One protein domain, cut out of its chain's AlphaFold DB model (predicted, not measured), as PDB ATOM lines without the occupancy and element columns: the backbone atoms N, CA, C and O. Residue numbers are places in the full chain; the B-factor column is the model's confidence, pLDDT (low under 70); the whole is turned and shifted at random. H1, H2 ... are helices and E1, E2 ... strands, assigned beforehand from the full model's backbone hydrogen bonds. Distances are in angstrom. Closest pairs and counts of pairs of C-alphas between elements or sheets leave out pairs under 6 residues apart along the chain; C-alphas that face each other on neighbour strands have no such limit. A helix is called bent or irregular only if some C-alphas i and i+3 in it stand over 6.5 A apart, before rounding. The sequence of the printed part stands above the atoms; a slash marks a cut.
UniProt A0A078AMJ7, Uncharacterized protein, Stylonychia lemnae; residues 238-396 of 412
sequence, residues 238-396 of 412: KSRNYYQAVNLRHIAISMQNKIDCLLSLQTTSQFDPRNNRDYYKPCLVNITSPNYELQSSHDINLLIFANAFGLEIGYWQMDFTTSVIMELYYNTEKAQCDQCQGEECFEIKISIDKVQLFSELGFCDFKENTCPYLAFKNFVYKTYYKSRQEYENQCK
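This is residues 238 to 396 of the 412 residues of an uncharacterized protein of Stylonychia lemnae (UniProt A0A078AMJ7). A two-stranded antiparallel ribbon, E2 and E3, sits in the middle of the domain beside one long helix, H1, which runs along the longest axis. Smaller helices gather round H1: H3 and H7 near its first residues, H6 beside its residues 245 to 252, and H5 and H2 toward its last residues, while the long stretch 353 to 372 folds back and is tied to E3 by two short pairings. The printed part has 159 residues, with seven named helices and three named strands in the order H1, H2, E1, H3, E2, H4, H5, E3, H6, H7; the class is mixed, helices and strands. The whole is compact, with a radius of gyration of the C-alphas of 17.1 A and spans of 50 by 36 by 29 A.

The sheet is made of E2, residues 324 to 330, and E3, residues 346 to 352, antiparallel at 161 degrees. C-alphas 326 and 350 face each other at 4.6 A; N 327 and O 349 are within hydrogen-bond range at 2.9 A, as are N 329 and O 347 at 2.8 A. Residues 347 to 348 of E3 also pair with residues 371 to 372, antiparallel, and residues 351 to 352 with residues 355 to 356. E1, residues 292 to 296, pairs with no named strand; E1 and E2 are near each other, with 6 pairs of C-alphas within 10 A. H1, residues 238 to 266, is the hub, touching five other helices; its closest C-alphas to E2 are those of Met 255 and Leu 328, 7.1 A. H6, residues 373 to 383, touches H1 at Ala 252 and Lys 377, 6.1 A between C-alphas, at a shallow tilt of 31 degrees, opposite ways. The closest C-alphas of H6 and E3 are those of Tyr 373 and Glu 347, 4.7 A. H7, residues 388 to 394, touches residues 238 to 246 of H1, with the C-alphas of Tyr 391 and Tyr 242 closest at 5.0 A, at a shallow tilt of 14 degrees, opposite ways. H3, residues 299 to 308, touches residues 240 to 244 of H1 and is about perpendicular to it, at 73 degrees; the closest C-alphas are those of Ala 308 and Gln 244, 6.0 A. H2, residues 277 to 284, forms a helical hairpin with H1, at a shallow tilt of 34 degrees, only just short of steep; the C-alphas of Cys 283 and Cys 261 are closest, 5.9 A. H5, residues 342 to 345, only just touches H1, with 3 pairs of C-alphas within 8 A, the closest being Gly 342 and Leu 263, 6.5 A. H4, residues 332 to 336, only just touches H5, also with 3 pairs, and is apart from H1. Every O i to N i+4 pair is within hydrogen-bond range in H1, H3, H4, H6 and H7, against 2 of 4 in H2; H5 is too short for such a pair.

E2 is 20.1 A long and E3 20.4 A, from first to last C-alpha; E1 is 13.2 A. H1 is 41.6 A long, from C-alpha 238 at (-40.745, -8.180, 22.428) to C-alpha 266 at (-8.890, -33.266, 13.120). H6 measures 15.2 A, H3 14.4 A, H7 10.2 A, H2 8.9 A, and H4 and H5 6.0 A each. H2 is irregular: C-alphas 279 and 282 are 7.2 A apart. H7 ends with C-alpha 394 at (-40.819, -7.035, 16.397).

The two C-alphas farthest apart are those of Ser 269 and Trp 316, 52.2 A. The printed part has no cut. The links H3 to E2, 15 residues, and E3 to H6, 20 residues, are long. Mean pLDDT of the printed part is 80.4; 27 residues are under 70, among them residues 266 to 281 and 284 to 288.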
ATOM      1  N   LYS A 238     -41.067  -7.969  23.848       82.69
ATOM      2  CA  LYS A 238     -40.745  -8.180  22.428       82.69
ATOM      3  C   LYS A 238     -39.393  -7.598  22.039       82.69
ATOM      4  O   LYS A 238     -38.561  -8.308  21.480       82.69
ATOM      5  N   SER A 239     -39.129  -6.340  22.376       79.69
ATOM      6  CA  SER A 239     -37.869  -5.673  22.038       79.69
ATOM      7  C   SER A 239     -36.685  -6.293  22.775       79.69
ATOM      8  O   SER A 239     -35.581  -6.401  22.226       79.69
ATOM      9  N   ARG A 240     -36.923  -6.769  24.002       83.06
ATOM     10  CA  ARG A 240     -35.964  -7.565  24.767       83.06
ATOM     11  C   ARG A 240     -35.665  -8.887  24.061       83.06
ATOM     12  O   ARG A 240     -34.500  -9.179  23.802       83.06
ATOM     13  N   ASN A 241     -36.700  -9.639  23.692       83.62
ATOM     14  CA  ASN A 241     -36.579 -10.912  22.981       83.62
ATOM     15  C   ASN A 241     -35.873 -10.752  21.635       83.62
ATOM     16  O   ASN A 241     -35.019 -11.572  21.314       83.62
ATOM     17  N   TYR A 242     -36.170  -9.691  20.878       84.12
ATOM     18  CA  TYR A 242     -35.443  -9.337  19.659       84.12
ATOM     19  C   TYR A 242     -33.939  -9.236  19.927       84.12
ATOM     20  O   TYR A 242     -33.146  -9.932  19.290       84.12
ATOM     21  N   TYR A 243     -33.546  -8.407  20.898       84.00
ATOM     22  CA  TYR A 243     -32.138  -8.192  21.210       84.00
ATOM     23  C   TYR A 243     -31.451  -9.483  21.674       84.00
ATOM     24  O   TYR A 243     -30.374  -9.823  21.180       84.00
ATOM     25  N   GLN A 244     -32.074 -10.220  22.598       87.38
ATOM     26  CA  GLN A 244     -31.520 -11.466  23.127       87.38
ATOM     27  C   GLN A 244     -31.380 -12.530  22.034       87.38
ATOM     28  O   GLN A 244     -30.321 -13.146  21.918       87.38
ATOM     29  N   ALA A 245     -32.404 -12.698  21.191       86.62
ATOM     30  CA  ALA A 245     -32.395 -13.654  20.091       86.62
ATOM     31  C   ALA A 245     -31.280 -13.352  19.091       86.62
ATOM     32  O   ALA A 245     -30.543 -14.256  18.699       86.62
ATOM     33  N   VAL A 246     -31.145 -12.089  18.680       82.06
ATOM     34  CA  VAL A 246     -30.133 -11.683  17.700       82.06
ATOM     35  C   VAL A 246     -28.724 -11.904  18.257       82.06
ATOM     36  O   VAL A 246     -27.907 -12.524  17.576       82.06
ATOM     37  N   ASN A 247     -28.448 -11.486  19.498       85.25
ATOM     38  CA  ASN A 247     -27.116 -11.631  20.098       85.25
ATOM     39  C   ASN A 247     -26.756 -13.089  20.406       85.25
ATOM     40  O   ASN A 247     -25.695 -13.554  19.998       85.25
ATOM     41  N   LEU A 248     -27.627 -13.840  21.088       89.25
ATOM     42  CA  LEU A 248     -27.304 -15.213  21.487       89.25
ATOM     43  C   LEU A 248     -27.206 -16.164  20.297       89.25
ATOM     44  O   LEU A 248     -26.353 -17.050  20.299       89.25
ATOM     45  N   ARG A 249     -28.020 -15.965  19.251       87.12
ATOM     46  CA  ARG A 249     -27.880 -16.750  18.015       87.12
ATOM     47  C   ARG A 249     -26.593 -16.427  17.278       87.12
ATOM     48  O   ARG A 249     -25.976 -17.349  16.761       87.12
ATOM     49  N   HIS A 250     -26.188 -15.157  17.231       85.56
ATOM     50  CA  HIS A 250     -24.896 -14.785  16.654       85.56
ATOM     51  C   HIS A 250     -23.747 -15.463  17.393       85.56
ATOM     52  O   HIS A 250     -22.949 -16.140  16.759       85.56
ATOM     53  N   ILE A 251     -23.734 -15.395  18.726       89.25
ATOM     54  CA  ILE A 251     -22.721 -16.069  19.548       89.25
ATOM     55  C   ILE A 251     -22.713 -17.580  19.282       89.25
ATOM     56  O   ILE A 251     -21.650 -18.157  19.056       89.25
ATOM     57  N   ALA A 252     -23.886 -18.223  19.252       91.00
ATOM     58  CA  ALA A 252     -23.992 -19.654  18.972       91.00
ATOM     59  C   ALA A 252     -23.450 -20.021  17.578       91.00
ATOM     60  O   ALA A 252     -22.733 -21.011  17.461       91.00
ATOM     61  N   ILE A 253     -23.743 -19.211  16.551       88.44
ATOM     62  CA  ILE A 253     -23.242 -19.392  15.178       88.44
ATOM     63  C   ILE A 253     -21.728 -19.162  15.108       88.44
ATOM     64  O   ILE A 253     -21.025 -19.983  14.526       88.44
ATOM     65  N   SER A 254     -21.205 -18.093  15.717       87.62
ATOM     66  CA  SER A 254     -19.762 -17.820  15.757       87.62
ATOM     67  C   SER A 254     -18.998 -18.960  16.435       87.62
ATOM     68  O   SER A 254     -17.978 -19.413  15.912       87.62
ATOM     69  N   MET A 255     -19.517 -19.479  17.553       91.88
ATOM     70  CA  MET A 255     -18.950 -20.652  18.224       91.88
ATOM     71  C   MET A 255     -19.045 -21.914  17.360       91.88
ATOM     72  O   MET A 255     -18.057 -22.634  17.257       91.88
ATOM     73  N   GLN A 256     -20.179 -22.160  16.690       93.12
ATOM     74  CA  GLN A 256     -20.337 -23.326  15.811       93.12
ATOM     75  C   GLN A 256     -19.331 -23.295  14.661       93.12
ATOM     76  O   GLN A 256     -18.622 -24.267  14.445       93.12
ATOM     77  N   ASN A 257     -19.211 -22.158  13.972       88.94
ATOM     78  CA  ASN A 257     -18.258 -21.995  12.874       88.94
ATOM     79  C   ASN A 257     -16.818 -22.267  13.338       88.94
ATOM     80  O   ASN A 257     -16.011 -22.813  12.584       88.94
ATOM     81  N   LYS A 258     -16.487 -21.898  14.586       88.44
ATOM     82  CA  LYS A 258     -15.183 -22.205  15.180       88.44
ATOM     83  C   LYS A 258     -15.013 -23.704  15.420       88.44
ATOM     84  O   LYS A 258     -13.972 -24.247  15.059       88.44
ATOM     85  N   ILE A 259     -16.017 -24.360  15.994       90.81
ATOM     86  CA  ILE A 259     -16.023 -25.809  16.236       90.81
ATOM     87  C   ILE A 259     -15.873 -26.574  14.923       90.81
ATOM     88  O   ILE A 259     -14.987 -27.416  14.820       90.81
ATOM     89  N   ASP A 260     -16.665 -26.238  13.906       89.69
ATOM     90  CA  ASP A 260     -16.625 -26.890  12.595       89.69
ATOM     91  C   ASP A 260     -15.238 -26.761  11.958       89.69
ATOM     92  O   ASP A 260     -14.690 -27.739  11.449       89.69
ATOM     93  N   CYS A 261     -14.624 -25.576  12.056       85.75
ATOM     94  CA  CYS A 261     -13.250 -25.366  11.607       85.75
ATOM     95  C   CYS A 261     -12.277 -26.292  12.355       85.75
ATOM     96  O   CYS A 261     -11.522 -27.031  11.722       85.75
ATOM     97  N   LEU A 262     -12.325 -26.310  13.691       83.56
ATOM     98  CA  LEU A 262     -11.423 -27.116  14.521       83.56
ATOM     99  C   LEU A 262     -11.590 -28.625  14.280       83.56
ATOM    100  O   LEU A 262     -10.592 -29.341  14.191       83.56
ATOM    101  N   LEU A 263     -12.826 -29.107  14.135       85.38
ATOM    102  CA  LEU A 263     -13.126 -30.511  13.851       85.38
ATOM    103  C   LEU A 263     -12.729 -30.909  12.424       85.38
ATOM    104  O   LEU A 263     -12.236 -32.017  12.217       85.38
ATOM    105  N   SER A 264     -12.875 -30.010  11.443       82.88
ATOM    106  CA  SER A 264     -12.438 -30.278  10.065       82.88
ATOM    107  C   SER A 264     -10.934 -30.537   9.986       82.88
ATOM    108  O   SER A 264     -10.504 -31.438   9.263       82.88
ATOM    109  N   LEU A 265     -10.140 -29.831  10.801       74.25
ATOM    110  CA  LEU A 265      -8.709 -30.079  10.902       74.25
ATOM    111  C   LEU A 265      -8.457 -31.499  11.425       74.25
ATOM    112  O   LEU A 265      -7.776 -32.250  10.740       74.25
ATOM    113  N   GLN A 266      -9.096 -31.930  12.520       67.50
ATOM    114  CA  GLN A 266      -8.890 -33.266  13.120       67.50
ATOM    115  C   GLN A 266      -9.050 -34.447  12.148       67.50
ATOM    116  O   GLN A 266      -8.401 -35.477  12.320       67.50
ATOM    117  N   THR A 267      -9.890 -34.309  11.119       62.59
ATOM    118  CA  THR A 267     -10.093 -35.361  10.104       62.59
ATOM    119  C   THR A 267      -8.919 -35.528   9.130       62.59
ATOM    120  O   THR A 267      -8.834 -36.540   8.435       62.59
ATOM    121  N   THR A 268      -7.971 -34.585   9.103       58.16
ATOM    122  CA  THR A 268      -6.699 -34.729   8.384       58.16
ATOM    123  C   THR A 268      -5.679 -35.437   9.284       58.16
ATOM    124  O   THR A 268      -5.311 -34.938  10.340       58.16
ATOM    125  N   SER A 269      -5.243 -36.628   8.868       47.00
ATOM    126  CA  SER A 269      -4.534 -37.693   9.611       47.00
ATOM    127  C   SER A 269      -3.154 -37.372  10.239       47.00
ATOM    128  O   SER A 269      -2.318 -38.265  10.359       47.00
ATOM    129  N   GLN A 270      -2.875 -36.130  10.634       47.62
ATOM    130  CA  GLN A 270      -1.640 -35.701  11.315       47.62
ATOM    131  C   GLN A 270      -1.927 -34.950  12.628       47.62
ATOM    132  O   GLN A 270      -1.236 -33.997  12.984       47.62
ATOM    133  N   PHE A 271      -2.965 -35.364  13.355       48.59
ATOM    134  CA  PHE A 271      -3.334 -34.747  14.626       48.59
ATOM    135  C   PHE A 271      -2.390 -35.180  15.760       48.59
ATOM    136  O   PHE A 271      -2.531 -36.271  16.311       48.59
ATOM    137  N   ASP A 272      -1.447 -34.309  16.132       53.22
ATOM    138  CA  ASP A 272      -0.760 -34.362  17.428       53.22
ATOM    139  C   ASP A 272      -1.193 -33.152  18.283       53.22
ATOM    140  O   ASP A 272      -0.719 -32.032  18.053       53.22
ATOM    141  N   PRO A 273      -2.079 -33.342  19.280       49.53
ATOM    142  CA  PRO A 273      -2.565 -32.260  20.136       49.53
ATOM    143  C   PRO A 273      -1.473 -31.661  21.033       49.53
ATOM    144  O   PRO A 273      -1.715 -30.644  21.682       49.53
ATOM    145  N   ARG A 274      -0.279 -32.273  21.108       48.38
ATOM    146  CA  ARG A 274       0.796 -31.835  22.007       48.38
ATOM    147  C   ARG A 274       1.719 -30.788  21.397       48.38
ATOM    148  O   ARG A 274       2.479 -30.192  22.153       48.38
ATOM    149  N   ASN A 275       1.691 -30.564  20.076       48.97
ATOM    150  CA  ASN A 275       2.809 -29.864  19.437       48.97
ATOM    151  C   ASN A 275       2.488 -28.919  18.272       48.97
ATOM    152  O   ASN A 275       3.341 -28.739  17.408       48.97
ATOM    153  N   ASN A 276       1.295 -28.317  18.180       49.88
ATOM    154  CA  ASN A 276       0.985 -27.633  16.922       49.88
ATOM    155  C   ASN A 276       0.036 -26.429  17.023       49.88
ATOM    156  O   ASN A 276      -1.090 -26.442  16.531       49.88
ATOM    157  N   ARG A 277       0.534 -25.321  17.592       55.06
ATOM    158  CA  ARG A 277      -0.077 -23.995  17.367       55.06
ATOM    159  C   ARG A 277      -0.188 -23.658  15.879       55.06
ATOM    160  O   ARG A 277      -1.163 -23.027  15.482       55.06
ATOM    161  N   ASP A 278       0.761 -24.121  15.067       56.72
ATOM    162  CA  ASP A 278       0.761 -23.903  13.618       56.72
ATOM    163  C   ASP A 278      -0.354 -24.672  12.901       56.72
ATOM    164  O   ASP A 278      -0.871 -24.204  11.890       56.72
ATOM    165  N   TYR A 279      -0.797 -25.803  13.452       58.62
ATOM    166  CA  TYR A 279      -1.883 -26.598  12.878       58.62
ATOM    167  C   TYR A 279      -3.254 -25.945  13.048       58.62
ATOM    168  O   TYR A 279      -4.056 -25.940  12.120       58.62
ATOM    169  N   TYR A 280      -3.521 -25.350  14.214       63.03
ATOM    170  CA  TYR A 280      -4.771 -24.625  14.463       63.03
ATOM    171  C   TYR A 280      -4.762 -23.206  13.897       63.03
ATOM    172  O   TYR A 280      -5.810 -22.561  13.849       63.03
ATOM    173  N   LYS A 281      -3.600 -22.722  13.447       66.38
ATOM    174  CA  LYS A 281      -3.412 -21.384  12.881       66.38
ATOM    175  C   LYS A 281      -4.491 -21.007  11.857       66.38
ATOM    176  O   LYS A 281      -5.051 -19.931  12.025       66.38
ATOM    177  N   PRO A 282      -4.912 -21.862  10.902       71.75
ATOM    178  CA  PRO A 282      -5.968 -21.506   9.947       71.75
ATOM    179  C   PRO A 282      -7.339 -21.232  10.586       71.75
ATOM    180  O   PRO A 282      -8.130 -20.477  10.031       71.75
ATOM    181  N   CYS A 283      -7.632 -21.821  11.750       74.25
ATOM    182  CA  CYS A 283      -8.873 -21.580  12.497       74.25
ATOM    183  C   CYS A 283      -8.730 -20.484  13.559       74.25
ATOM    184  O   CYS A 283      -9.728 -19.878  13.950       74.25
ATOM    185  N   LEU A 284      -7.513 -20.224  14.041       68.31
ATOM    186  CA  LEU A 284      -7.213 -19.184  15.032       68.31
ATOM    187  C   LEU A 284      -6.899 -17.828  14.392       68.31
ATOM    188  O   LEU A 284      -6.961 -16.811  15.071       68.31
ATOM    189  N   VAL A 285      -6.541 -17.810  13.111       65.69
ATOM    190  CA  VAL A 285      -6.048 -16.655  12.357       65.69
ATOM    191  C   VAL A 285      -6.882 -16.554  11.078       65.69
ATOM    192  O   VAL A 285      -6.432 -16.891   9.985       65.69
ATOM    193  N   ASN A 286      -8.155 -16.177  11.224       66.00
ATOM    194  CA  ASN A 286      -9.110 -16.148  10.118       66.00
ATOM    195  C   ASN A 286     -10.024 -14.921  10.196       66.00
ATOM    196  O   ASN A 286     -10.807 -14.770  11.126       66.00
ATOM    197  N   ILE A 287      -9.987 -14.088   9.154       60.75
ATOM    198  CA  ILE A 287     -10.792 -12.862   9.053       60.75
ATOM    199  C   ILE A 287     -12.303 -13.153   9.083       60.75
ATOM    200  O   ILE A 287     -13.076 -12.327   9.570       60.75
ATOM    201  N   THR A 288     -12.749 -14.303   8.565       64.81
ATOM    202  CA  THR A 288     -14.176 -14.678   8.540       64.81
ATOM    203  C   THR A 288     -14.630 -15.391   9.814       64.81
ATOM    204  O   THR A 288     -15.829 -15.469  10.076       64.81
ATOM    205  N   SER A 289     -13.686 -15.870  10.626       70.75
ATOM    206  CA  SER A 289     -13.918 -16.494  11.928       70.75
ATOM    207  C   SER A 289     -12.805 -16.044  12.880       70.75
ATOM    208  O   SER A 289     -11.838 -16.785  13.082       70.75
ATOM    209  N   PRO A 290     -12.894 -14.827  13.446       72.31
ATOM    210  CA  PRO A 290     -11.871 -14.315  14.353       72.31
ATOM    211  C   PRO A 290     -11.755 -15.214  15.593       72.31
ATOM    212  O   PRO A 290     -12.656 -15.997  15.907       72.31
ATOM    213  N   ASN A 291     -10.624 -15.151  16.293       78.44
ATOM    214  CA  ASN A 291     -10.454 -15.864  17.563       78.44
ATOM    215  C   ASN A 291     -11.153 -15.134  18.720       78.44
ATOM    216  O   ASN A 291     -11.595 -15.761  19.678       78.44
ATOM    217  N   TYR A 292     -11.277 -13.812  18.601       81.06
ATOM    218  CA  TYR A 292     -11.907 -12.937  19.575       81.06
ATOM    219  C   TYR A 292     -12.900 -12.005  18.898       81.06
ATOM    220  O   TYR A 292     -12.579 -11.360  17.903       81.06
ATOM    221  N   GLU A 293     -14.081 -11.888  19.493       81.94
ATOM    222  CA  GLU A 293     -15.051 -10.854  19.156       81.94
ATOM    223  C   GLU A 293     -15.204  -9.915  20.359       81.94
ATOM    224  O   GLU A 293     -15.535 -10.354  21.462       81.94
ATOM    225  N   LEU A 294     -14.917  -8.626  20.165       80.31
ATOM    226  CA  LEU A 294     -14.990  -7.602  21.206       80.31
ATOM    227  C   LEU A 294     -16.121  -6.623  20.917       80.31
ATOM    228  O   LEU A 294     -16.110  -5.940  19.896       80.31
ATOM    229  N   GLN A 295     -17.047  -6.493  21.863       79.69
ATOM    230  CA  GLN A 295     -18.173  -5.574  21.764       79.69
ATOM    231  C   GLN A 295     -18.130  -4.527  22.874       79.69
ATOM    232  O   GLN A 295     -18.207  -4.862  24.054       79.69
ATOM    233  N   SER A 296     -18.103  -3.248  22.497       79.06
ATOM    234  CA  SER A 296     -18.421  -2.149  23.411       79.06
ATOM    235  C   SER A 296     -19.880  -1.736  23.242       79.06
ATOM    236  O   SER A 296     -20.368  -1.509  22.131       79.06
ATOM    237  N   SER A 297     -20.619  -1.690  24.344       80.12
ATOM    238  CA  SER A 297     -22.070  -1.479  24.357       80.12
ATOM    239  C   SER A 297     -22.501  -0.732  25.619       80.12
ATOM    240  O   SER A 297     -21.690  -0.060  26.253       80.12
ATOM    241  N   HIS A 298     -23.793  -0.751  25.932       79.62
ATOM    242  CA  HIS A 298     -24.378  -0.032  27.053       79.62
ATOM    243  C   HIS A 298     -24.698  -0.974  28.217       79.62
ATOM    244  O   HIS A 298     -24.877  -2.176  28.047       79.62
ATOM    245  N   ASP A 299     -24.821  -0.408  29.406       80.06
ATOM    246  CA  ASP A 299     -25.309  -1.079  30.612       80.06
ATOM    247  C   ASP A 299     -26.653  -1.801  30.406       80.06
ATOM    248  O   ASP A 299     -26.833  -2.929  30.864       80.06
ATOM    249  N   ILE A 300     -27.569  -1.223  29.627       80.94
ATOM    250  CA  ILE A 300     -28.825  -1.903  29.290       80.94
ATOM    251  C   ILE A 300     -28.626  -3.182  28.462       80.94
ATOM    252  O   ILE A 300     -29.364  -4.150  28.641       80.94
ATOM    253  N   ASN A 301     -27.602  -3.236  27.603       83.44
ATOM    254  CA  ASN A 301     -27.266  -4.453  26.863       83.44
ATOM    255  C   ASN A 301     -26.883  -5.577  27.824       83.44
ATOM    256  O   ASN A 301     -27.327  -6.709  27.652       83.44
ATOM    257  N   LEU A 302     -26.102  -5.249  28.854       83.25
ATOM    258  CA  LEU A 302     -25.673  -6.189  29.880       83.25
ATOM    259  C   LEU A 302     -26.855  -6.714  30.706       83.25
ATOM    260  O   LEU A 302     -26.939  -7.917  30.944       83.25
ATOM    261  N   LEU A 303     -27.789  -5.842  31.104       80.75
ATOM    262  CA  LEU A 303     -29.010  -6.257  31.805       80.75
ATOM    263  C   LEU A 303     -29.858  -7.211  30.966       80.75
ATOM    264  O   LEU A 303     -30.286  -8.256  31.454       80.75
ATOM    265  N   ILE A 304     -30.091  -6.863  29.700       83.50
ATOM    266  CA  ILE A 304     -30.889  -7.691  28.796       83.50
ATOM    267  C   ILE A 304     -30.188  -9.028  28.539       83.50
ATOM    268  O   ILE A 304     -30.848 -10.067  28.516       83.50
ATOM    269  N   PHE A 305     -28.866  -9.007  28.370       84.50
ATOM    270  CA  PHE A 305     -28.055 -10.205  28.195       84.50
ATOM    271  C   PHE A 305     -28.136 -11.119  29.421       84.50
ATOM    272  O   PHE A 305     -28.402 -12.306  29.283       84.50
ATOM    273  N   ALA A 306     -27.991 -10.571  30.627       83.25
ATOM    274  CA  ALA A 306     -28.138 -11.323  31.867       83.25
ATOM    275  C   ALA A 306     -29.536 -11.944  32.008       83.25
ATOM    276  O   ALA A 306     -29.670 -13.127  32.324       83.25
ATOM    277  N   ASN A 307     -30.579 -11.172  31.691       82.81
ATOM    278  CA  ASN A 307     -31.956 -11.653  31.707       82.81
ATOM    279  C   ASN A 307     -32.197 -12.793  30.704       82.81
ATOM    280  O   ASN A 307     -33.009 -13.669  30.983       82.81
ATOM    281  N   ALA A 308     -31.457 -12.835  29.590       85.62
ATOM    282  CA  ALA A 308     -31.538 -13.923  28.613       85.62
ATOM    283  C   ALA A 308     -31.175 -15.284  29.224       85.62
ATOM    284  O   ALA A 308     -31.656 -16.316  28.775       85.62
ATOM    285  N   PHE A 309     -30.356 -15.278  30.275       83.62
ATOM    286  CA  PHE A 309     -29.965 -16.458  31.041       83.62
ATOM    287  C   PHE A 309     -30.789 -16.656  32.320       83.62
ATOM    288  O   PHE A 309     -30.461 -17.515  33.134       83.62
ATOM    289  N   GLY A 310     -31.843 -15.860  32.525       78.38
ATOM    290  CA  GLY A 310     -32.630 -15.868  33.758       78.38
ATOM    291  C   GLY A 310     -31.896 -15.281  34.968       78.38
ATOM    292  O   GLY A 310     -32.321 -15.507  36.098       78.38
ATOM    293  N   LEU A 311     -30.805 -14.537  34.756       78.75
ATOM    294  CA  LEU A 311     -30.033 -13.932  35.838       78.75
ATOM    295  C   LEU A 311     -30.679 -12.622  36.289       78.75
ATOM    296  O   LEU A 311     -30.989 -11.745  35.478       78.75
ATOM    297  N   GLU A 312     -30.812 -12.460  37.600       74.25
ATOM    298  CA  GLU A 312     -31.236 -11.209  38.223       74.25
ATOM    299  C   GLU A 312     -29.997 -10.406  38.636       74.25
ATOM    300  O   GLU A 312     -29.409 -10.636  39.694       74.25
ATOM    301  N   ILE A 313     -29.577  -9.467  37.782       70.31
ATOM    302  CA  ILE A 313     -28.432  -8.589  38.057       70.31
ATOM    303  C   ILE A 313     -28.928  -7.181  38.359       70.31
ATOM    304  O   ILE A 313     -29.653  -6.574  37.572       70.31
ATOM    305  N   GLY A 314     -28.525  -6.651  39.511       68.00
ATOM    306  CA  GLY A 314     -28.773  -5.263  39.874       68.00
ATOM    307  C   GLY A 314     -27.676  -4.337  39.356       68.00
ATOM    308  O   GLY A 314     -26.510  -4.717  39.294       68.00
ATOM    309  N   TYR A 315     -28.017  -3.074  39.093       72.06
ATOM    310  CA  TYR A 315     -27.053  -2.072  38.616       72.06
ATOM    311  C   TYR A 315     -25.856  -1.869  39.563       72.06
ATOM    312  O   TYR A 315     -24.764  -1.534  39.137       72.06
ATOM    313  N   TRP A 316     -26.013  -2.131  40.864       70.19
ATOM    314  CA  TRP A 316     -24.908  -2.065  41.832       70.19
ATOM    315  C   TRP A 316     -23.795  -3.103  41.580       70.19
ATOM    316  O   TRP A 316     -22.721  -2.987  42.172       70.19
ATOM    317  N   GLN A 317     -24.063  -4.125  40.760       69.50
ATOM    318  CA  GLN A 317     -23.104  -5.141  40.304       69.50
ATOM    319  C   GLN A 317     -22.477  -4.775  38.955       69.50
ATOM    320  O   GLN A 317     -21.604  -5.498  38.492       69.50
ATOM    321  N   MET A 318     -22.931  -3.684  38.331       72.75
ATOM    322  CA  MET A 318     -22.471  -3.201  37.036       72.75
ATOM    323  C   MET A 318     -21.662  -1.926  37.257       72.75
ATOM    324  O   MET A 318     -22.200  -0.879  37.612       72.75
ATOM    325  N   ASP A 319     -20.352  -2.027  37.090       69.06
ATOM    326  CA  ASP A 319     -19.459  -0.878  37.033       69.06
ATOM    327  C   ASP A 319     -19.319  -0.386  35.580       69.06
ATOM    328  O   ASP A 319     -19.741  -1.044  34.626       69.06
ATOM    329  N   PHE A 320     -18.690   0.774  35.391       68.69
ATOM    330  CA  PHE A 320     -18.489   1.412  34.085       68.69
ATOM    331  C   PHE A 320     -17.751   0.519  33.072       68.69
ATOM    332  O   PHE A 320     -17.903   0.691  31.865       68.69
ATOM    333  N   THR A 321     -16.953  -0.436  33.556       74.81
ATOM    334  CA  THR A 321     -16.219  -1.407  32.730       74.81
ATOM    335  C   THR A 321     -16.698  -2.835  32.928       74.81
ATOM    336  O   THR A 321     -15.925  -3.765  32.684       74.81
ATOM    337  N   THR A 322     -17.926  -3.033  33.417       82.44
ATOM    338  CA  THR A 322     -18.427  -4.395  33.556       82.44
ATOM    339  C   THR A 322     -18.485  -5.078  32.200       82.44
ATOM    340  O   THR A 322     -18.933  -4.513  31.202       82.44
ATOM    341  N   SER A 323     -18.002  -6.312  32.178       84.56
ATOM    342  CA  SER A 323     -17.815  -7.105  30.973       84.56
ATOM    343  C   SER A 323     -18.487  -8.459  31.117       84.56
ATOM    344  O   SER A 323     -18.445  -9.079  32.176       84.56
ATOM    345  N   VAL A 324     -19.094  -8.935  30.036       86.81
ATOM    346  CA  VAL A 324     -19.430 -10.350  29.879       86.81
ATOM    347  C   VAL A 324     -18.370 -10.953  28.985       86.81
ATOM    348  O   VAL A 324     -18.072 -10.414  27.921       86.81
ATOM    349  N   ILE A 325     -17.832 -12.090  29.402       87.94
ATOM    350  CA  ILE A 325     -16.878 -12.855  28.611       87.94
ATOM    351  C   ILE A 325     -17.454 -14.256  28.439       87.94
ATOM    352  O   ILE A 325     -17.769 -14.926  29.424       87.94
ATOM    353  N   MET A 326     -17.603 -14.670  27.182       91.12
ATOM    354  CA  MET A 326     -17.963 -16.028  26.794       91.12
ATOM    355  C   MET A 326     -16.781 -16.661  26.079       91.12
ATOM    356  O   MET A 326     -16.277 -16.118  25.101       91.12
ATOM    357  N   GLU A 327     -16.346 -17.806  26.575       90.50
ATOM    358  CA  GLU A 327     -15.165 -18.508  26.087       90.50
ATOM    359  C   GLU A 327     -15.547 -19.926  25.682       90.50
ATOM    360  O   GLU A 327     -16.330 -20.575  26.375       90.50
ATOM    361  N   LEU A 328     -14.970 -20.402  24.581       91.44
ATOM    362  CA  LEU A 328     -15.114 -21.766  24.090       91.44
ATOM    363  C   LEU A 328     -13.842 -22.553  24.424       91.44
ATOM    364  O   LEU A 328     -12.739 -22.117  24.099       91.44
ATOM    365  N   TYR A 329     -14.001 -23.715  25.047       90.00
ATOM    366  CA  TYR A 329     -12.918 -24.615  25.433       90.00
ATOM    367  C   TYR A 329     -13.109 -25.975  24.773       90.00
ATOM    368  O   TYR A 329     -14.230 -26.465  24.663       90.00
ATOM    369  N   TYR A 330     -12.004 -26.597  24.372       87.56
ATOM    370  CA  TYR A 330     -11.972 -27.989  23.935       87.56
ATOM    371  C   TYR A 330     -11.379 -28.852  25.050       87.56
ATOM    372  O   TYR A 330     -10.259 -28.597  25.499       87.56
ATOM    373  N   ASN A 331     -12.123 -29.856  25.508       88.25
ATOM    374  CA  ASN A 331     -11.695 -30.743  26.583       88.25
ATOM    375  C   ASN A 331     -10.815 -31.873  26.024       88.25
ATOM    376  O   ASN A 331     -11.297 -32.939  25.637       88.25
ATOM    377  N   THR A 332      -9.507 -31.617  25.964       83.06
ATOM    378  CA  THR A 332      -8.514 -32.571  25.448       83.06
ATOM    379  C   THR A 332      -8.441 -33.850  26.275       83.06
ATOM    380  O   THR A 332      -8.224 -34.914  25.706       83.06
ATOM    381  N   GLU A 333      -8.641 -33.772  27.592       85.44
ATOM    382  CA  GLU A 333      -8.595 -34.930  28.490       85.44
ATOM    383  C   GLU A 333      -9.764 -35.886  28.227       85.44
ATOM    384  O   GLU A 333      -9.544 -37.082  28.021       85.44
ATOM    385  N   LYS A 334     -10.995 -35.355  28.144       86.44
ATOM    386  CA  LYS A 334     -12.183 -36.149  27.786       86.44
ATOM    387  C   LYS A 334     -12.046 -36.758  26.392       86.44
ATOM    388  O   LYS A 334     -12.400 -37.919  26.210       86.44
ATOM    389  N   ALA A 335     -11.494 -36.010  25.437       85.56
ATOM    390  CA  ALA A 335     -11.265 -36.506  24.083       85.56
ATOM    391  C   ALA A 335     -10.232 -37.646  24.047       85.56
ATOM    392  O   ALA A 335     -10.441 -38.643  23.367       85.56
ATOM    393  N   GLN A 336      -9.131 -37.535  24.799       83.56
ATOM    394  CA  GLN A 336      -8.079 -38.561  24.853       83.56
ATOM    395  C   GLN A 336      -8.513 -39.844  25.566       83.56
ATOM    396  O   GLN A 336      -7.951 -40.903  25.302       83.56
ATOM    397  N   CYS A 337      -9.482 -39.747  26.477       85.94
ATOM    398  CA  CYS A 337     -10.030 -40.889  27.205       85.94
ATOM    399  C   CYS A 337     -11.290 -41.476  26.544       85.94
ATOM    400  O   CYS A 337     -12.004 -42.231  27.204       85.94
ATOM    401  N   ASP A 338     -11.600 -41.097  25.296       84.62
ATOM    402  CA  ASP A 338     -12.806 -41.503  24.555       84.62
ATOM    403  C   ASP A 338     -14.130 -41.210  25.301       84.62
ATOM    404  O   ASP A 338     -15.144 -41.878  25.101       84.62
ATOM    405  N   GLN A 339     -14.142 -40.196  26.173       86.94
ATOM    406  CA  GLN A 339     -15.326 -39.785  26.945       86.94
ATOM    407  C   GLN A 339     -16.224 -38.797  26.188       86.94
ATOM    408  O   GLN A 339     -17.329 -38.502  26.640       86.94
ATOM    409  N   CYS A 340     -15.750 -38.259  25.066       87.50
ATOM    410  CA  CYS A 340     -16.505 -37.397  24.165       87.50
ATOM    411  C   CYS A 340     -15.973 -37.556  22.735       87.50
ATOM    412  O   CYS A 340     -14.801 -37.887  22.541       87.50
ATOM    413  N   GLN A 341     -16.807 -37.270  21.734       86.25
ATOM    414  CA  GLN A 341     -16.374 -37.185  20.337       86.25
ATOM    415  C   GLN A 341     -16.961 -35.949  19.645       86.25
ATOM    416  O   GLN A 341     -18.107 -35.561  19.870       86.25
ATOM    417  N   GLY A 342     -16.163 -35.315  18.782       88.69
ATOM    418  CA  GLY A 342     -16.602 -34.170  17.985       88.69
ATOM    419  C   GLY A 342     -17.050 -32.969  18.829       88.69
ATOM    420  O   GLY A 342     -16.315 -32.485  19.689       88.69
ATOM    421  N   GLU A 343     -18.263 -32.476  18.560       91.81
ATOM    422  CA  GLU A 343     -18.859 -31.296  19.210       91.81
ATOM    423  C   GLU A 343     -19.082 -31.496  20.723       91.81
ATOM    424  O   GLU A 343     -19.047 -30.535  21.491       91.81
ATOM    425  N   GLU A 344     -19.246 -32.743  21.177       92.12
ATOM    426  CA  GLU A 344     -19.469 -33.088  22.590       92.12
ATOM    427  C   GLU A 344     -18.268 -32.764  23.484       92.12
ATOM    428  O   GLU A 344     -18.414 -32.610  24.697       92.12
ATOM    429  N   CYS A 345     -17.081 -32.625  22.892       92.31
ATOM    430  CA  CYS A 345     -15.860 -32.274  23.608       92.31
ATOM    431  C   CYS A 345     -15.724 -30.778  23.904       92.31
ATOM    432  O   CYS A 345     -14.746 -30.372  24.534       92.31
ATOM    433  N   PHE A 346     -16.658 -29.948  23.437       94.06
ATOM    434  CA  PHE A 346     -16.602 -28.511  23.645       94.06
ATOM    435  C   PHE A 346     -17.435 -28.067  24.846       94.06
ATOM    436  O   PHE A 346     -18.582 -28.470  25.050       94.06
ATOM    437  N   GLU A 347     -16.856 -27.160  25.621       94.62
ATOM    438  CA  GLU A 347     -17.459 -26.550  26.799       94.62
ATOM    439  C   GLU A 347     -17.403 -25.028  26.658       94.62
ATOM    440  O   GLU A 347     -16.497 -24.480  26.031       94.62
ATOM    441  N   ILE A 348     -18.363 -24.330  27.257       94.00
ATOM    442  CA  ILE A 348     -18.342 -22.876  27.349       94.00
ATOM    443  C   ILE A 348     -18.088 -22.425  28.784       94.00
ATOM    444  O   ILE A 348     -18.518 -23.060  29.745       94.00
ATOM    445  N   LYS A 349     -17.421 -21.284  28.940       91.12
ATOM    446  CA  LYS A 349     -17.381 -20.557  30.212       91.12
ATOM    447  C   LYS A 349     -17.986 -19.186  30.001       91.12
ATOM    448  O   LYS A 349     -17.600 -18.474  29.080       91.12
ATOM    449  N   ILE A 350     -18.932 -18.828  30.862       88.94
ATOM    450  CA  ILE A 350     -19.544 -17.501  30.880       88.94
ATOM    451  C   ILE A 350     -19.151 -16.835  32.190       88.94
ATOM    452  O   ILE A 350     -19.369 -17.395  33.268       88.94
ATOM    453  N   SER A 351     -18.570 -15.645  32.099       86.31
ATOM    454  CA  SER A 351     -18.234 -14.832  33.262       86.31
ATOM    455  C   SER A 351     -18.741 -13.409  33.122       86.31
ATOM    456  O   SER A 351     -18.651 -12.830  32.041       86.31
ATOM    457  N   ILE A 352     -19.198 -12.842  34.235       83.50
ATOM    458  CA  ILE A 352     -19.431 -11.407  34.383       83.50
ATOM    459  C   ILE A 352     -18.302 -10.863  35.245       83.50
ATOM    460  O   ILE A 352     -18.101 -11.283  36.388       83.50
ATOM    461  N   ASP A 353     -17.508  -9.984  34.650       81.44
ATOM    462  CA  ASP A 353     -16.215  -9.541  35.147       81.44
ATOM    463  C   ASP A 353     -15.280 -10.716  35.451       81.44
ATOM    464  O   ASP A 353     -14.683 -11.311  34.553       81.44
ATOM    465  N   LYS A 354     -15.131 -11.056  36.732       74.38
ATOM    466  CA  LYS A 354     -14.277 -12.154  37.210       74.38
ATOM    467  C   LYS A 354     -15.078 -13.301  37.824       74.38
ATOM    468  O   LYS A 354     -14.482 -14.215  38.388       74.38
ATOM    469  N   VAL A 355     -16.408 -13.240  37.767       79.25
ATOM    470  CA  VAL A 355     -17.299 -14.232  38.375       79.25
ATOM    471  C   VAL A 355     -17.840 -15.144  37.284       79.25
ATOM    472  O   VAL A 355     -18.512 -14.678  36.370       79.25
ATOM    473  N   GLN A 356     -17.524 -16.435  37.371       80.44
ATOM    474  CA  GLN A 356     -18.053 -17.464  36.474       80.44
ATOM    475  C   GLN A 356     -19.453 -17.890  36.920       80.44
ATOM    476  O   GLN A 356     -19.704 -17.987  38.118       80.44
ATOM    477  N   LEU A 357     -20.336 -18.149  35.956       77.81
ATOM    478  CA  LEU A 357     -21.774 -18.345  36.183       77.81
ATOM    479  C   LEU A 357     -22.219 -19.825  36.175       77.81
ATOM    480  O   LEU A 357     -23.347 -20.132  35.798       77.81
ATOM    481  N   PHE A 358     -21.346 -20.773  36.523       72.62
ATOM    482  CA  PHE A 358     -21.641 -22.209  36.370       72.62
ATOM    483  C   PHE A 358     -22.814 -22.710  37.217       72.62
ATOM    484  O   PHE A 358     -23.514 -23.630  36.805       72.62
ATOM    485  N   SER A 359     -23.026 -22.129  38.397       68.69
ATOM    486  CA  SER A 359     -24.094 -22.546  39.314       68.69
ATOM    487  C   SER A 359     -25.443 -21.895  39.006       68.69
ATOM    488  O   SER A 359     -26.465 -22.277  39.571       68.69
ATOM    489  N   GLU A 360     -25.445 -20.904  38.119       68.06
ATOM    490  CA  GLU A 360     -26.567 -20.009  37.872       68.06
ATOM    491  C   GLU A 360     -27.292 -20.314  36.557       68.06
ATOM    492  O   GLU A 360     -28.415 -19.863  36.343       68.06
ATOM    493  N   LEU A 361     -26.661 -21.077  35.666       82.38
ATOM    494  CA  LEU A 361     -27.142 -21.320  34.312       82.38
ATOM    495  C   LEU A 361     -27.807 -22.694  34.204       82.38
ATOM    496  O   LEU A 361     -27.178 -23.725  34.426       82.38
ATOM    497  N   GLY A 362     -29.073 -22.719  33.779       81.94
ATOM    498  CA  GLY A 362     -29.875 -23.949  33.709       81.94
ATOM    499  C   GLY A 362     -29.378 -25.022  32.728       81.94
ATOM    500  O   GLY A 362     -29.893 -26.135  32.745       81.94
ATOM    501  N   PHE A 363     -28.400 -24.707  31.872       88.19
ATOM    502  CA  PHE A 363     -27.757 -25.655  30.951       88.19
ATOM    503  C   PHE A 363     -26.357 -26.103  31.404       88.19
ATOM    504  O   PHE A 363     -25.688 -26.824  30.662       88.19
ATOM    505  N   CYS A 364     -25.893 -25.664  32.576       89.50
ATOM    506  CA  CYS A 364     -24.597 -26.047  33.128       89.50
ATOM    507  C   CYS A 364     -24.737 -27.161  34.168       89.50
ATOM    508  O   CYS A 364     -25.745 -27.264  34.870       89.50
ATOM    509  N   ASP A 365     -23.700 -27.985  34.280       85.50
ATOM    510  CA  ASP A 365     -23.555 -28.958  35.351       85.50
ATOM    511  C   ASP A 365     -22.804 -28.315  36.522       85.50
ATOM    512  O   ASP A 365     -21.587 -28.108  36.485       85.50
ATOM    513  N   PHE A 366     -23.545 -27.996  37.584       81.00
ATOM    514  CA  PHE A 366     -22.996 -27.376  38.787       81.00
ATOM    515  C   PHE A 366     -22.071 -28.307  39.586       81.00
ATOM    516  O   PHE A 366     -21.287 -27.818  40.397       81.00
ATOM    517  N   LYS A 367     -22.170 -29.633  39.413       82.31
ATOM    518  CA  LYS A 367     -21.303 -30.586  40.125       82.31
ATOM    519  C   LYS A 367     -19.918 -30.606  39.505       82.31
ATOM    520  O   LYS A 367     -18.923 -30.559  40.222       82.31
ATOM    521  N   GLU A 368     -19.885 -30.602  38.180       80.69
ATOM    522  CA  GLU A 368     -18.650 -30.646  37.402       80.69
ATOM    523  C   GLU A 368     -18.072 -29.246  37.136       80.69
ATOM    524  O   GLU A 368     -16.953 -29.123  36.650       80.69
ATOM    525  N   ASN A 369     -18.805 -28.173  37.467       82.50
ATOM    526  CA  ASN A 369     -18.470 -26.790  37.104       82.50
ATOM    527  C   ASN A 369     -18.207 -26.631  35.596       82.50
ATOM    528  O   ASN A 369     -17.283 -25.927  35.180       82.50
ATOM    529  N   THR A 370     -19.021 -27.298  34.774       86.00
ATOM    530  CA  THR A 370     -18.900 -27.267  33.310       86.00
ATOM    531  C   THR A 370     -20.207 -26.829  32.664       86.00
ATOM    532  O   THR A 370     -21.294 -27.080  33.176       86.00
ATOM    533  N   CYS A 371     -20.114 -26.176  31.509       93.06
ATOM    534  CA  CYS A 371     -21.271 -25.885  30.669       93.06
ATOM    535  C   CYS A 371     -21.030 -26.505  29.291       93.06
ATOM    536  O   CYS A 371     -20.291 -25.922  28.497       93.06
ATOM    537  N   PRO A 372     -21.614 -27.670  28.978       94.44
ATOM    538  CA  PRO A 372     -21.444 -28.284  27.665       94.44
ATOM    539  C   PRO A 372     -21.930 -27.350  26.550       94.44
ATOM    540  O   PRO A 372     -23.040 -26.809  26.629       94.44
ATOM    541  N   TYR A 373     -21.138 -27.180  25.487       95.56
ATOM    542  CA  TYR A 373     -21.516 -26.315  24.364       95.56
ATOM    543  C   TYR A 373     -22.839 -26.760  23.730       95.56
ATOM    544  O   TYR A 373     -23.714 -25.932  23.484       95.56
ATOM    545  N   LEU A 374     -23.039 -28.070  23.558       95.00
ATOM    546  CA  LEU A 374     -24.291 -28.631  23.041       95.00
ATOM    547  C   LEU A 374     -25.513 -28.236  23.879       95.00
ATOM    548  O   LEU A 374     -26.585 -27.975  23.332       95.00
ATOM    549  N   ALA A 375     -25.372 -28.168  25.205       94.75
ATOM    550  CA  ALA A 375     -26.456 -27.758  26.089       94.75
ATOM    551  C   ALA A 375     -26.791 -26.270  25.896       94.75
ATOM    552  O   ALA A 375     -27.966 -25.921  25.759       94.75
ATOM    553  N   PHE A 376     -25.772 -25.412  25.783       95.12
ATOM    554  CA  PHE A 376     -25.939 -23.996  25.440       95.12
ATOM    555  C   PHE A 376     -26.578 -23.798  24.059       95.12
ATOM    556  O   PHE A 376     -27.560 -23.067  23.928       95.12
ATOM    557  N   LYS A 377     -26.073 -24.487  23.035       95.44
ATOM    558  CA  LYS A 377     -26.614 -24.469  21.674       95.44
ATOM    559  C   LYS A 377     -28.100 -24.828  21.686       95.44
ATOM    560  O   LYS A 377     -28.932 -24.063  21.201       95.44
ATOM    561  N   ASN A 378     -28.451 -25.942  22.324       94.38
ATOM    562  CA  ASN A 378     -29.839 -26.375  22.470       94.38
ATOM    563  C   ASN A 378     -30.695 -25.358  23.230       94.38
ATOM    564  O   ASN A 378     -31.836 -25.121  22.837       94.38
ATOM    565  N   PHE A 379     -30.166 -24.742  24.288       94.19
ATOM    566  CA  PHE A 379     -30.845 -23.669  25.010       94.19
ATOM    567  C   PHE A 379     -31.165 -22.482  24.089       94.19
ATOM    568  O   PHE A 379     -32.321 -22.060  24.027       94.19
ATOM    569  N   VAL A 380     -30.188 -21.992  23.319       92.81
ATOM    570  CA  VAL A 380     -30.375 -20.858  22.398       92.81
ATOM    571  C   VAL A 380     -31.397 -21.192  21.312       92.81
ATOM    572  O   VAL A 380     -32.326 -20.416  21.099       92.81
ATOM    573  N   TYR A 381     -31.277 -22.344  20.647       90.50
ATOM    574  CA  TYR A 381     -32.176 -22.702  19.543       90.50
ATOM    575  C   TYR A 381     -33.596 -23.058  20.000       90.50
ATOM    576  O   TYR A 381     -34.542 -22.802  19.258       90.50
ATOM    577  N   LYS A 382     -33.773 -23.594  21.215       91.12
ATOM    578  CA  LYS A 382     -35.109 -23.824  21.794       91.12
ATOM    579  C   LYS A 382     -35.764 -22.522  22.246       91.12
ATOM    580  O   LYS A 382     -36.950 -22.326  21.998       91.12
ATOM    581  N   THR A 383     -35.002 -21.633  22.883       88.81
ATOM    582  CA  THR A 383     -35.519 -20.355  23.400       88.81
ATOM    583  C   THR A 383     -35.816 -19.378  22.263       88.81
ATOM    584  O   THR A 383     -36.854 -18.719  22.258       88.81
ATOM    585  N   TYR A 384     -34.945 -19.331  21.250       88.25
ATOM    586  CA  TYR A 384     -35.008 -18.372  20.147       88.25
ATOM    587  C   TYR A 384     -35.236 -19.043  18.784       88.25
ATOM    588  O   TYR A 384     -34.503 -18.814  17.817       88.25
ATOM    589  N   TYR A 385     -36.267 -19.889  18.718       83.00
ATOM    590  CA  TYR A 385     -36.571 -20.764  17.578       83.00
ATOM    591  C   TYR A 385     -37.121 -20.044  16.334       83.00
ATOM    592  O   TYR A 385     -37.102 -20.607  15.238       83.00
ATOM    593  N   LYS A 386     -37.634 -18.816  16.482       85.44
ATOM    594  CA  LYS A 386     -38.234 -18.056  15.375       85.44
ATOM    595  C   LYS A 386     -37.188 -17.647  14.337       85.44
ATOM    596  O   LYS A 386     -35.985 -17.599  14.607       85.44
ATOM    597  N   SER A 387     -37.627 -17.338  13.124       81.00
ATOM    598  CA  SER A 387     -36.751 -16.815  12.076       81.00
ATOM    599  C   SER A 387     -36.192 -15.439  12.452       81.00
ATOM    600  O   SER A 387     -36.780 -14.682  13.225       81.00
ATOM    601  N   ARG A 388     -35.044 -15.078  11.868       75.62
ATOM    602  CA  ARG A 388     -34.466 -13.737  12.038       75.62
ATOM    603  C   ARG A 388     -35.457 -12.638  11.642       75.62
ATOM    604  O   ARG A 388     -35.563 -11.647  12.351       75.62
ATOM    605  N   GLN A 389     -36.180 -12.832  10.538       81.62
ATOM    606  CA  GLN A 389     -37.136 -11.852  10.024       81.62
ATOM    607  C   GLN A 389     -38.274 -11.589  11.016       81.62
ATOM    608  O   GLN A 389     -38.689 -10.447  11.176       81.62
ATOM    609  N   GLU A 390     -38.758 -12.620  11.714       85.00
ATOM    610  CA  GLU A 390     -39.795 -12.458  12.737       85.00
ATOM    611  C   GLU A 390     -39.311 -11.607  13.912       85.00
ATOM    612  O   GLU A 390     -40.047 -10.738  14.373       85.00
ATOM    613  N   TYR A 391     -38.071 -11.802  14.365       82.12
ATOM    614  CA  TYR A 391     -37.481 -10.944  15.393       82.12
ATOM    615  C   TYR A 391     -37.269  -9.514  14.872       82.12
ATOM    616  O   TYR A 391     -37.640  -8.560  15.549       82.12
ATOM    617  N   GLU A 392     -36.736  -9.332  13.660       79.00
ATOM    618  CA  GLU A 392     -36.559  -7.996  13.064       79.00
ATOM    619  C   GLU A 392     -37.901  -7.256  12.877       79.00
ATOM    620  O   GLU A 392     -37.952  -6.031  13.010       79.00
ATOM    621  N   ASN A 393     -39.002  -7.975  12.636       83.25
ATOM    622  CA  ASN A 393     -40.341  -7.388  12.567       83.25
ATOM    623  C   ASN A 393     -40.823  -6.862  13.930       83.25
ATOM    624  O   ASN A 393     -41.455  -5.809  13.954       83.25
ATOM    625  N   GLN A 394     -40.465  -7.509  15.047       82.31
ATOM    626  CA  GLN A 394     -40.819  -7.035  16.397       82.31
ATOM    627  C   GLN A 394     -40.246  -5.650  16.693       82.31
ATOM    628  O   GLN A 394     -40.878  -4.849  17.368       82.31
ATOM    629  N   CYS A 395     -39.084  -5.320  16.128       76.44
ATOM    630  CA  CYS A 395     -38.511  -3.989  16.278       76.44
ATOM    631  C   CYS A 395     -39.371  -2.871  15.640       76.44
ATOM    632  O   CYS A 395     -39.272  -1.702  16.017       76.44
ATOM    633  N   LYS A 396     -40.224  -3.223  14.671       78.31
ATOM    634  CA  LYS A 396     -41.158  -2.297  14.013       78.31
ATOM    635  C   LYS A 396     -42.523  -2.250  14.700       78.31
ATOM    636  O   LYS A 396     -43.348  -1.414  14.336       78.31
TER     637      LYS A 396